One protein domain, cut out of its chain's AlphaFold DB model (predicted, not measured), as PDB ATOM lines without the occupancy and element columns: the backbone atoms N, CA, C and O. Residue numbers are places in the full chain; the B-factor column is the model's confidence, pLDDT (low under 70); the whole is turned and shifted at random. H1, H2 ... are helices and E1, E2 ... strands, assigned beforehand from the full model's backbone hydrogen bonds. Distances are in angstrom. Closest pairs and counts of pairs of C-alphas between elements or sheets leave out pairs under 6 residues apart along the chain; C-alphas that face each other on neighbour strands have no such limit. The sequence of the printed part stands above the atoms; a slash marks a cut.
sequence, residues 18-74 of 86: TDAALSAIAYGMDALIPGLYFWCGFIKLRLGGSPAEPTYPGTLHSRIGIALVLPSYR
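AT A GLANCE: This is residues 18 to 74 of the 86 residues of an uncharacterized protein of Leptolyngbya sp. NIES-2104 (UniProt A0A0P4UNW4). A small three-stranded sheet forms a wall, with the single helix H1 covering one of its faces slantwise and the other face bare. From the end of E2 a long loop, residues 49 to 63, passes round the far side of H1 and returns to E3. The printed part has 57 residues, with one named helix and three named strands in the order H1, E1, E2, E3; the sheet order is E2, E1, E3, antiparallel throughout, and the class is mixed, helices and strands. It is compact, with a radius of gyration of the C-alphas of 10.2 A and spans of 30 by 24 by 15 A.

IN THESE COORDINATES: Find C-alpha 35 at (199.482, 250.308, 230.804); from there E1, residues 35 to 40, runs 16.7 A. E2 is residues 43 to 48, 16.2 A long. E3, residues 64 to 70, runs 20.2 A to C-alpha 70 at (194.364, 253.409, 227.722). H1, residues 18 to 30, begins at (216.593, 242.258, 227.925) and is 18.8 A long.

HOW THE PARTS SIT: Look first at inner strand E1. With E2 it forms an antiparallel hairpin at 178 degrees, N 38 and O 45 being 2.8 A apart. On its other side is E3, also antiparallel at 178 degrees, with N 37 and O 67 at 2.8 A. H1 is on the sheet in two layers, a helix on one face, at a height over the sheet of 9.2 A. It lies over E2 and E1, and only just not over E3, on which 2 of its 13 C-alphas fall. On the local plane it stands at 39 degrees to E2, slantwise to the strands. The closest C-alphas of H1 and E1 are those of Ile 25 and Tyr 37, 6.3 A apart. In H1 every O i to N i+4 pair is within hydrogen-bond range.

THE WHOLE: The C-alphas farthest apart, Phe 42 and Ser 72, are 30.4 A apart. The printed part has no cut. The link from E2 to E3 is long, with 15 residues. Mean pLDDT of the printed part is 87.9, and residue 18 is under 70.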
ATOM      1  N   THR A  18     216.773 240.943 228.555       60.72
ATOM      2  CA  THR A  18     216.593 242.258 227.925       60.72
ATOM      3  C   THR A  18     215.500 242.256 226.852       60.72
ATOM      4  O   THR A  18     214.673 243.170 226.831       60.72
ATOM      5  N   ASP A  19     215.480 241.236 225.998       77.44
ATOM      6  CA  ASP A  19     214.537 241.070 224.889       77.44
ATOM      7  C   ASP A  19     213.153 240.674 225.408       77.44
ATOM      8  O   ASP A  19     212.148 241.167 224.907       77.44
ATOM      9  N   ALA A  20     213.086 239.886 226.486       84.44
ATOM     10  CA  ALA A  20     211.827 239.492 227.116       84.44
ATOM     11  C   ALA A  20     211.013 240.700 227.618       84.44
ATOM     12  O   ALA A  20     209.795 240.759 227.450       84.44
ATOM     13  N   ALA A  21     211.676 241.705 228.199       88.44
ATOM     14  CA  ALA A  21     211.006 242.922 228.656       88.44
ATOM     15  C   ALA A  21     210.510 243.797 227.491       88.44
ATOM     16  O   ALA A  21     209.412 244.345 227.566       88.44
ATOM     17  N   LEU A  22     211.290 243.909 226.410       89.50
ATOM     18  CA  LEU A  22     210.876 244.625 225.197       89.50
ATOM     19  C   LEU A  22     209.737 243.901 224.473       89.50
ATOM     20  O   LEU A  22     208.793 244.551 224.031       89.50
ATOM     21  N   SER A  23     209.783 242.571 224.422       90.56
ATOM     22  CA  SER A  23     208.713 241.727 223.892       90.56
ATOM     23  C   SER A  23     207.428 241.871 224.706       90.56
ATOM     24  O   SER A  23     206.359 242.063 224.142       90.56
ATOM     25  N   ALA A  24     207.512 241.916 226.038       91.38
ATOM     26  CA  ALA A  24     206.340 242.126 226.886       91.38
ATOM     27  C   ALA A  24     205.720 243.527 226.751       91.38
ATOM     28  O   ALA A  24     204.515 243.692 226.950       91.38
ATOM     29  N   ILE A  25     206.524 244.543 226.422       91.75
ATOM     30  CA  ILE A  25     206.010 245.868 226.062       91.75
ATOM     31  C   ILE A  25     205.333 245.814 224.685       91.75
ATOM     32  O   ILE A  25     204.210 246.296 224.560       91.75
ATOM     33  N   ALA A  26     205.976 245.209 223.679       90.88
ATOM     34  CA  ALA A  26     205.410 245.033 222.339       90.88
ATOM     35  C   ALA A  26     204.069 244.285 222.384       90.88
ATOM     36  O   ALA A  26     203.069 244.795 221.888       90.88
ATOM     37  N   TYR A  27     204.011 243.170 223.113       91.62
ATOM     38  CA  TYR A  27     202.788 242.404 223.347       91.62
ATOM     39  C   TYR A  27     201.693 243.252 223.994       91.62
ATOM     40  O   TYR A  27     200.552 243.236 223.549       91.62
ATOM     41  N   GLY A  28     202.029 244.028 225.031       90.19
ATOM     42  CA  GLY A  28     201.066 244.907 225.697       90.19
ATOM     43  C   GLY A  28     200.487 245.978 224.770       90.19
ATOM     44  O   GLY A  28     199.294 246.267 224.850       90.19
ATOM     45  N   MET A  29     201.308 246.528 223.873       89.31
ATOM     46  CA  MET A  29     200.851 247.468 222.850       89.31
ATOM     47  C   MET A  29     199.963 246.780 221.807       89.31
ATOM     48  O   MET A  29     198.886 247.292 221.529       89.31
ATOM     49  N   ASP A  30     200.355 245.623 221.277       88.12
ATOM     50  CA  ASP A  30     199.595 244.917 220.232       88.12
ATOM     51  C   ASP A  30     198.262 244.362 220.744       88.12
ATOM     52  O   ASP A  30     197.231 244.485 220.084       88.12
ATOM     53  N   ALA A  31     198.262 243.792 221.950       89.12
ATOM     54  CA  ALA A  31     197.066 243.277 222.609       89.12
ATOM     55  C   ALA A  31     196.226 244.384 223.277       89.12
ATOM     56  O   ALA A  31     195.210 244.089 223.908       89.12
ATOM     57  N   LEU A  32     196.633 245.655 223.139       89.38
ATOM     58  CA  LEU A  32     195.943 246.832 223.677       89.38
ATOM     59  C   LEU A  32     195.672 246.727 225.184       89.38
ATOM     60  O   LEU A  32     194.650 247.198 225.696       89.38
ATOM     61  N   ILE A  33     196.598 246.104 225.907       91.50
ATOM     62  CA  ILE A  33     196.484 245.916 227.346       91.50
ATOM     63  C   ILE A  33     196.786 247.260 228.011       91.50
ATOM     64  O   ILE A  33     197.848 247.827 227.764       91.50
ATOM     65  N   PRO A  34     195.894 247.794 228.861       92.44
ATOM     66  CA  PRO A  34     196.128 249.080 229.495       92.44
ATOM     67  C   PRO A  34     197.421 249.102 230.314       92.44
ATOM     68  O   PRO A  34     197.691 248.208 231.126       92.44
ATOM     69  N   GLY A  35     198.208 250.156 230.126       93.31
ATOM     70  CA  GLY A  35     199.482 250.308 230.804       93.31
ATOM     71  C   GLY A  35     200.298 251.496 230.316       93.31
ATOM     72  O   GLY A  35     200.086 252.029 229.225       93.31
ATOM     73  N   LEU A  36     201.250 251.901 231.153       93.75
ATOM     74  CA  LEU A  36     202.320 252.815 230.780       93.75
ATOM     75  C   LEU A  36     203.591 252.001 230.562       93.75
ATOM     76  O   LEU A  36     204.073 251.314 231.464       93.75
ATOM     77  N   TYR A  37     204.144 252.115 229.368       94.12
ATOM     78  CA  TYR A  37     205.327 251.404 228.932       94.12
ATOM     79  C   TYR A  37     206.407 252.413 228.570       94.12
ATOM     80  O   TYR A  37     206.164 253.344 227.812       94.12
ATOM     81  N   PHE A  38     207.610 252.236 229.090       93.81
ATOM     82  CA  PHE A  38     208.754 253.085 228.794       93.81
ATOM     83  C   PHE A  38     209.989 252.218 228.611       93.81
ATOM     84  O   PHE A  38     210.240 251.301 229.394       93.81
ATOM     85  N   TRP A  39     210.785 252.523 227.599       92.62
ATOM     86  CA  TRP A  39     212.065 251.872 227.383       92.62
ATOM     87  C   TRP A  39     213.098 252.893 226.921       92.62
ATOM     88  O   TRP A  39     212.827 253.772 226.109       92.62
ATOM     89  N   CYS A  40     214.300 252.789 227.468       90.94
ATOM     90  CA  CYS A  40     215.445 253.617 227.125       90.94
ATOM     91  C   CYS A  40     216.718 252.817 227.424       90.94
ATOM     92  O   CYS A  40     217.221 252.807 228.551       90.94
ATOM     93  N   GLY A  41     217.220 252.098 226.417       86.31
ATOM     94  CA  GLY A  41     218.371 251.205 226.550       86.31
ATOM     95  C   GLY A  41     218.168 250.132 227.629       86.31
ATOM     96  O   GLY A  41     217.371 249.203 227.478       86.31
ATOM     97  N   PHE A  42     218.905 250.245 228.736       86.25
ATOM     98  CA  PHE A  42     218.821 249.298 229.853       86.25
ATOM     99  C   PHE A  42     217.563 249.488 230.705       86.25
ATOM    100  O   PHE A  42     217.060 248.512 231.261       86.25
ATOM    101  N   ILE A  43     217.025 250.709 230.768       88.00
ATOM    102  CA  ILE A  43     215.847 251.028 231.575       88.00
ATOM    103  C   ILE A  43     214.605 250.593 230.809       88.00
ATOM    104  O   ILE A  43     214.342 251.084 229.713       88.00
ATOM    105  N   LYS A  44     213.837 249.674 231.395       91.44
ATOM    106  CA  LYS A  44     212.562 249.193 230.857       91.44
ATOM    107  C   LYS A  44     211.556 249.206 231.994       91.44
ATOM    108  O   LYS A  44     211.715 248.484 232.974       91.44
ATOM    109  N   LEU A  45     210.566 250.078 231.887       91.50
ATOM    110  CA  LEU A  45     209.528 250.268 232.885       91.50
ATOM    111  C   LEU A  45     208.188 249.900 232.267       91.50
ATOM    112  O   LEU A  45     207.843 250.341 231.171       91.50
ATOM    113  N   ARG A  46     207.427 249.097 232.999       91.81
ATOM    114  CA  ARG A  46     206.065 248.731 232.647       91.81
ATOM    115  C   ARG A  46     205.197 248.854 233.887       91.81
ATOM    116  O   ARG A  46     205.427 248.154 234.869       91.81
ATOM    117  N   LEU A  47     204.199 249.724 233.823       91.75
ATOM    118  CA  LEU A  47     203.159 249.860 234.834       91.75
ATOM    119  C   LEU A  47     201.853 249.340 234.233       91.75
ATOM    120  O   LEU A  47     201.347 249.918 233.273       91.75
ATOM    121  N   GLY A  48     201.334 248.238 234.774       89.31
ATOM    122  CA  GLY A  48     200.235 247.484 234.162       89.31
ATOM    123  C   GLY A  48     200.726 246.489 233.104       89.31
ATOM    124  O   GLY A  48     201.829 245.941 233.219       89.31
ATOM    125  N   GLY A  49     199.911 246.252 232.075       86.94
ATOM    126  CA  GLY A  49     200.210 245.281 231.025       86.94
ATOM    127  C   GLY A  49     200.162 243.814 231.474       86.94
ATOM    128  O   GLY A  49     199.753 243.485 232.584       86.94
ATOM    129  N   SER A  50     200.623 242.929 230.590       88.19
ATOM    130  CA  SER A  50     200.772 241.487 230.825       88.19
ATOM    131  C   SER A  50     202.169 241.040 230.395       88.19
ATOM    132  O   SER A  50     202.743 241.671 229.503       88.19
ATOM    133  N   PRO A  51     202.774 239.999 231.003       87.88
ATOM    134  CA  PRO A  51     203.878 239.288 230.349       87.88
ATOM    135  C   PRO A  51     203.513 238.911 228.902       87.88
ATOM    136  O   PRO A  51     202.340 238.672 228.611       87.88
ATOM    137  N   ALA A  52     204.519 238.880 228.022       86.88
ATOM    138  CA  ALA A  52     204.348 238.335 226.678       86.88
ATOM    139  C   ALA A  52     204.059 236.835 226.757       86.88
ATOM    140  O   ALA A  52     204.591 236.134 227.623       86.88
ATOM    141  N   GLU A  53     203.238 236.349 225.833       85.88
ATOM    142  CA  GLU A  53     203.085 234.913 225.633       85.88
ATOM    143  C   GLU A  53     204.406 234.297 225.147       85.88
ATOM    144  O   GLU A  53     205.119 234.932 224.368       85.88
ATOM    145  N   PRO A  54     204.732 233.050 225.540       82.06
ATOM    146  CA  PRO A  54     205.975 232.393 225.129       82.06
ATOM    147  C   PRO A  54     206.149 232.286 223.607       82.06
ATOM    148  O   PRO A  54     207.266 232.185 223.117       82.06
ATOM    149  N   THR A  55     205.037 232.283 222.871       84.75
ATOM    150  CA  THR A  55     204.974 232.166 221.410       84.75
ATOM    151  C   THR A  55     204.837 233.510 220.698       84.75
ATOM    152  O   THR A  55     204.699 233.532 219.478       84.75
ATOM    153  N   TYR A  56     204.824 234.631 221.426       84.25
ATOM    154  CA  TYR A  56     204.656 235.941 220.810       84.25
ATOM    155  C   TYR A  56     205.946 236.363 220.079       84.25
ATOM    156  O   TYR A  56     206.999 236.465 220.710       84.25
ATOM    157  N   PRO A  57     205.888 236.631 218.760       81.75
ATOM    158  CA  PRO A  57     207.083 236.879 217.952       81.75
ATOM    159  C   PRO A  57     207.547 238.343 217.983       81.75
ATOM    160  O   PRO A  57     208.614 238.662 217.463       81.75
ATOM    161  N   GLY A  58     206.734 239.253 218.528       84.06
ATOM    162  CA  GLY A  58     206.990 240.688 218.465       84.06
ATOM    163  C   GLY A  58     208.045 241.150 219.468       84.06
ATOM    164  O   GLY A  58     208.063 240.752 220.638       84.06
ATOM    165  N   THR A  59     208.910 242.056 219.014       87.19
ATOM    166  CA  THR A  59     209.910 242.730 219.847       87.19
ATOM    167  C   THR A  59     209.976 244.209 219.476       87.19
ATOM    168  O   THR A  59     209.756 244.596 218.329       87.19
ATOM    169  N   LEU A  60     210.296 245.054 220.453       86.38
ATOM    170  CA  LEU A  60     210.557 246.466 220.209       86.38
ATOM    171  C   LEU A  60     211.987 246.662 219.697       86.38
ATOM    172  O   LEU A  60     212.943 246.518 220.454       86.38
ATOM    173  N   HIS A  61     212.125 247.090 218.441       83.19
ATOM    174  CA  HIS A  61     213.433 247.360 217.826       83.19
ATOM    175  C   HIS A  61     213.956 248.793 218.065       83.19
ATOM    176  O   HIS A  61     215.088 249.119 217.711       83.19
ATOM    177  N   SER A  62     213.163 249.670 218.697       84.00
ATOM    178  CA  SER A  62     213.611 251.026 219.046       84.00
ATOM    179  C   SER A  62     214.431 251.048 220.337       84.00
ATOM    180  O   SER A  62     214.037 250.465 221.346       84.00
ATOM    181  N   ARG A  63     215.522 251.827 220.355       84.44
ATOM    182  CA  ARG A  63     216.349 252.039 221.560       84.44
ATOM    183  C   ARG A  63     215.648 252.850 222.650       84.44
ATOM    184  O   ARG A  63     215.969 252.669 223.826       84.44
ATOM    185  N   ILE A  64     214.749 253.758 222.270       89.88
ATOM    186  CA  ILE A  64     214.049 254.651 223.195       89.88
ATOM    187  C   ILE A  64     212.595 254.854 222.772       89.88
ATOM    188  O   ILE A  64     212.287 255.025 221.590       89.88
ATOM    189  N   GLY A  65     211.696 254.860 223.746       91.75
ATOM    190  CA  GLY A  65     210.318 255.243 223.529       91.75
ATOM    191  C   GLY A  65     209.444 255.113 224.765       91.75
ATOM    192  O   GLY A  65     209.842 254.611 225.816       91.75
ATOM    193  N   ILE A  66     208.232 255.624 224.614       93.75
ATOM    194  CA  ILE A  66     207.166 255.553 225.595       93.75
ATOM    195  C   ILE A  66     205.871 255.213 224.868       93.75
ATOM    196  O   ILE A  66     205.612 255.713 223.772       93.75
ATOM    197  N   ALA A  67     205.062 254.369 225.488       92.75
ATOM    198  CA  ALA A  67     203.723 254.056 225.050       92.75
ATOM    199  C   ALA A  67     202.760 254.122 226.232       92.75
ATOM    200  O   ALA A  67     203.049 253.651 227.329       92.75
ATOM    201  N   LEU A  68     201.598 254.711 225.998       93.25
ATOM    202  CA  LEU A  68     200.473 254.736 226.912       93.25
ATOM    203  C   LEU A  68     199.305 254.057 226.213       93.25
ATOM    204  O   LEU A  68     198.797 254.552 225.204       93.25
ATOM    205  N   VAL A  69     198.887 252.932 226.773       91.94
ATOM    206  CA  VAL A  69     197.696 252.210 226.350       91.94
ATOM    207  C   VAL A  69     196.610 252.506 227.369       91.94
ATOM    208  O   VAL A  69     196.739 252.188 228.554       91.94
ATOM    209  N   LEU A  70     195.547 253.155 226.916       90.25
ATOM    210  CA  LEU A  70     194.364 253.409 227.722       90.25
ATOM    211  C   LEU A  70     193.296 252.350 227.422       90.25
ATOM    212  O   LEU A  70     193.262 251.792 226.319       90.25
ATOM    213  N   PRO A  71     192.365 252.119 228.363       82.44
ATOM    214  CA  PRO A  71     191.137 251.395 228.070       82.44
ATOM    215  C   PRO A  71     190.431 251.973 226.836       82.44
ATOM    216  O   PRO A  71     190.575 253.156 226.512       82.44
ATOM    217  N   SER A  72     189.640 251.141 226.158       84.06
ATOM    218  CA  SER A  72     188.920 251.519 224.933       84.06
ATOM    219  C   SER A  72     189.820 251.781 223.712       84.06
ATOM    220  O   SER A  72     189.538 252.686 222.932       84.06
ATOM    221  N   TYR A  73     190.858 250.956 223.512       74.38
ATOM    222  CA  TYR A  73     191.638 250.886 222.260       74.38
ATOM    223  C   TYR A  73     192.431 252.163 221.913       74.38
ATOM    224  O   TYR A  73     192.774 252.394 220.755       74.38
ATOM    225  N   ARG A  74     192.740 253.019 222.895       84.50
ATOM    226  CA  ARG A  74     193.506 254.254 222.654       84.50
ATOM    227  C   ARG A  74     194.974 254.032 222.988       84.50
ATOM    228  O   ARG A  74     195.319 253.883 224.158       84.50
TER     229      ARG A  74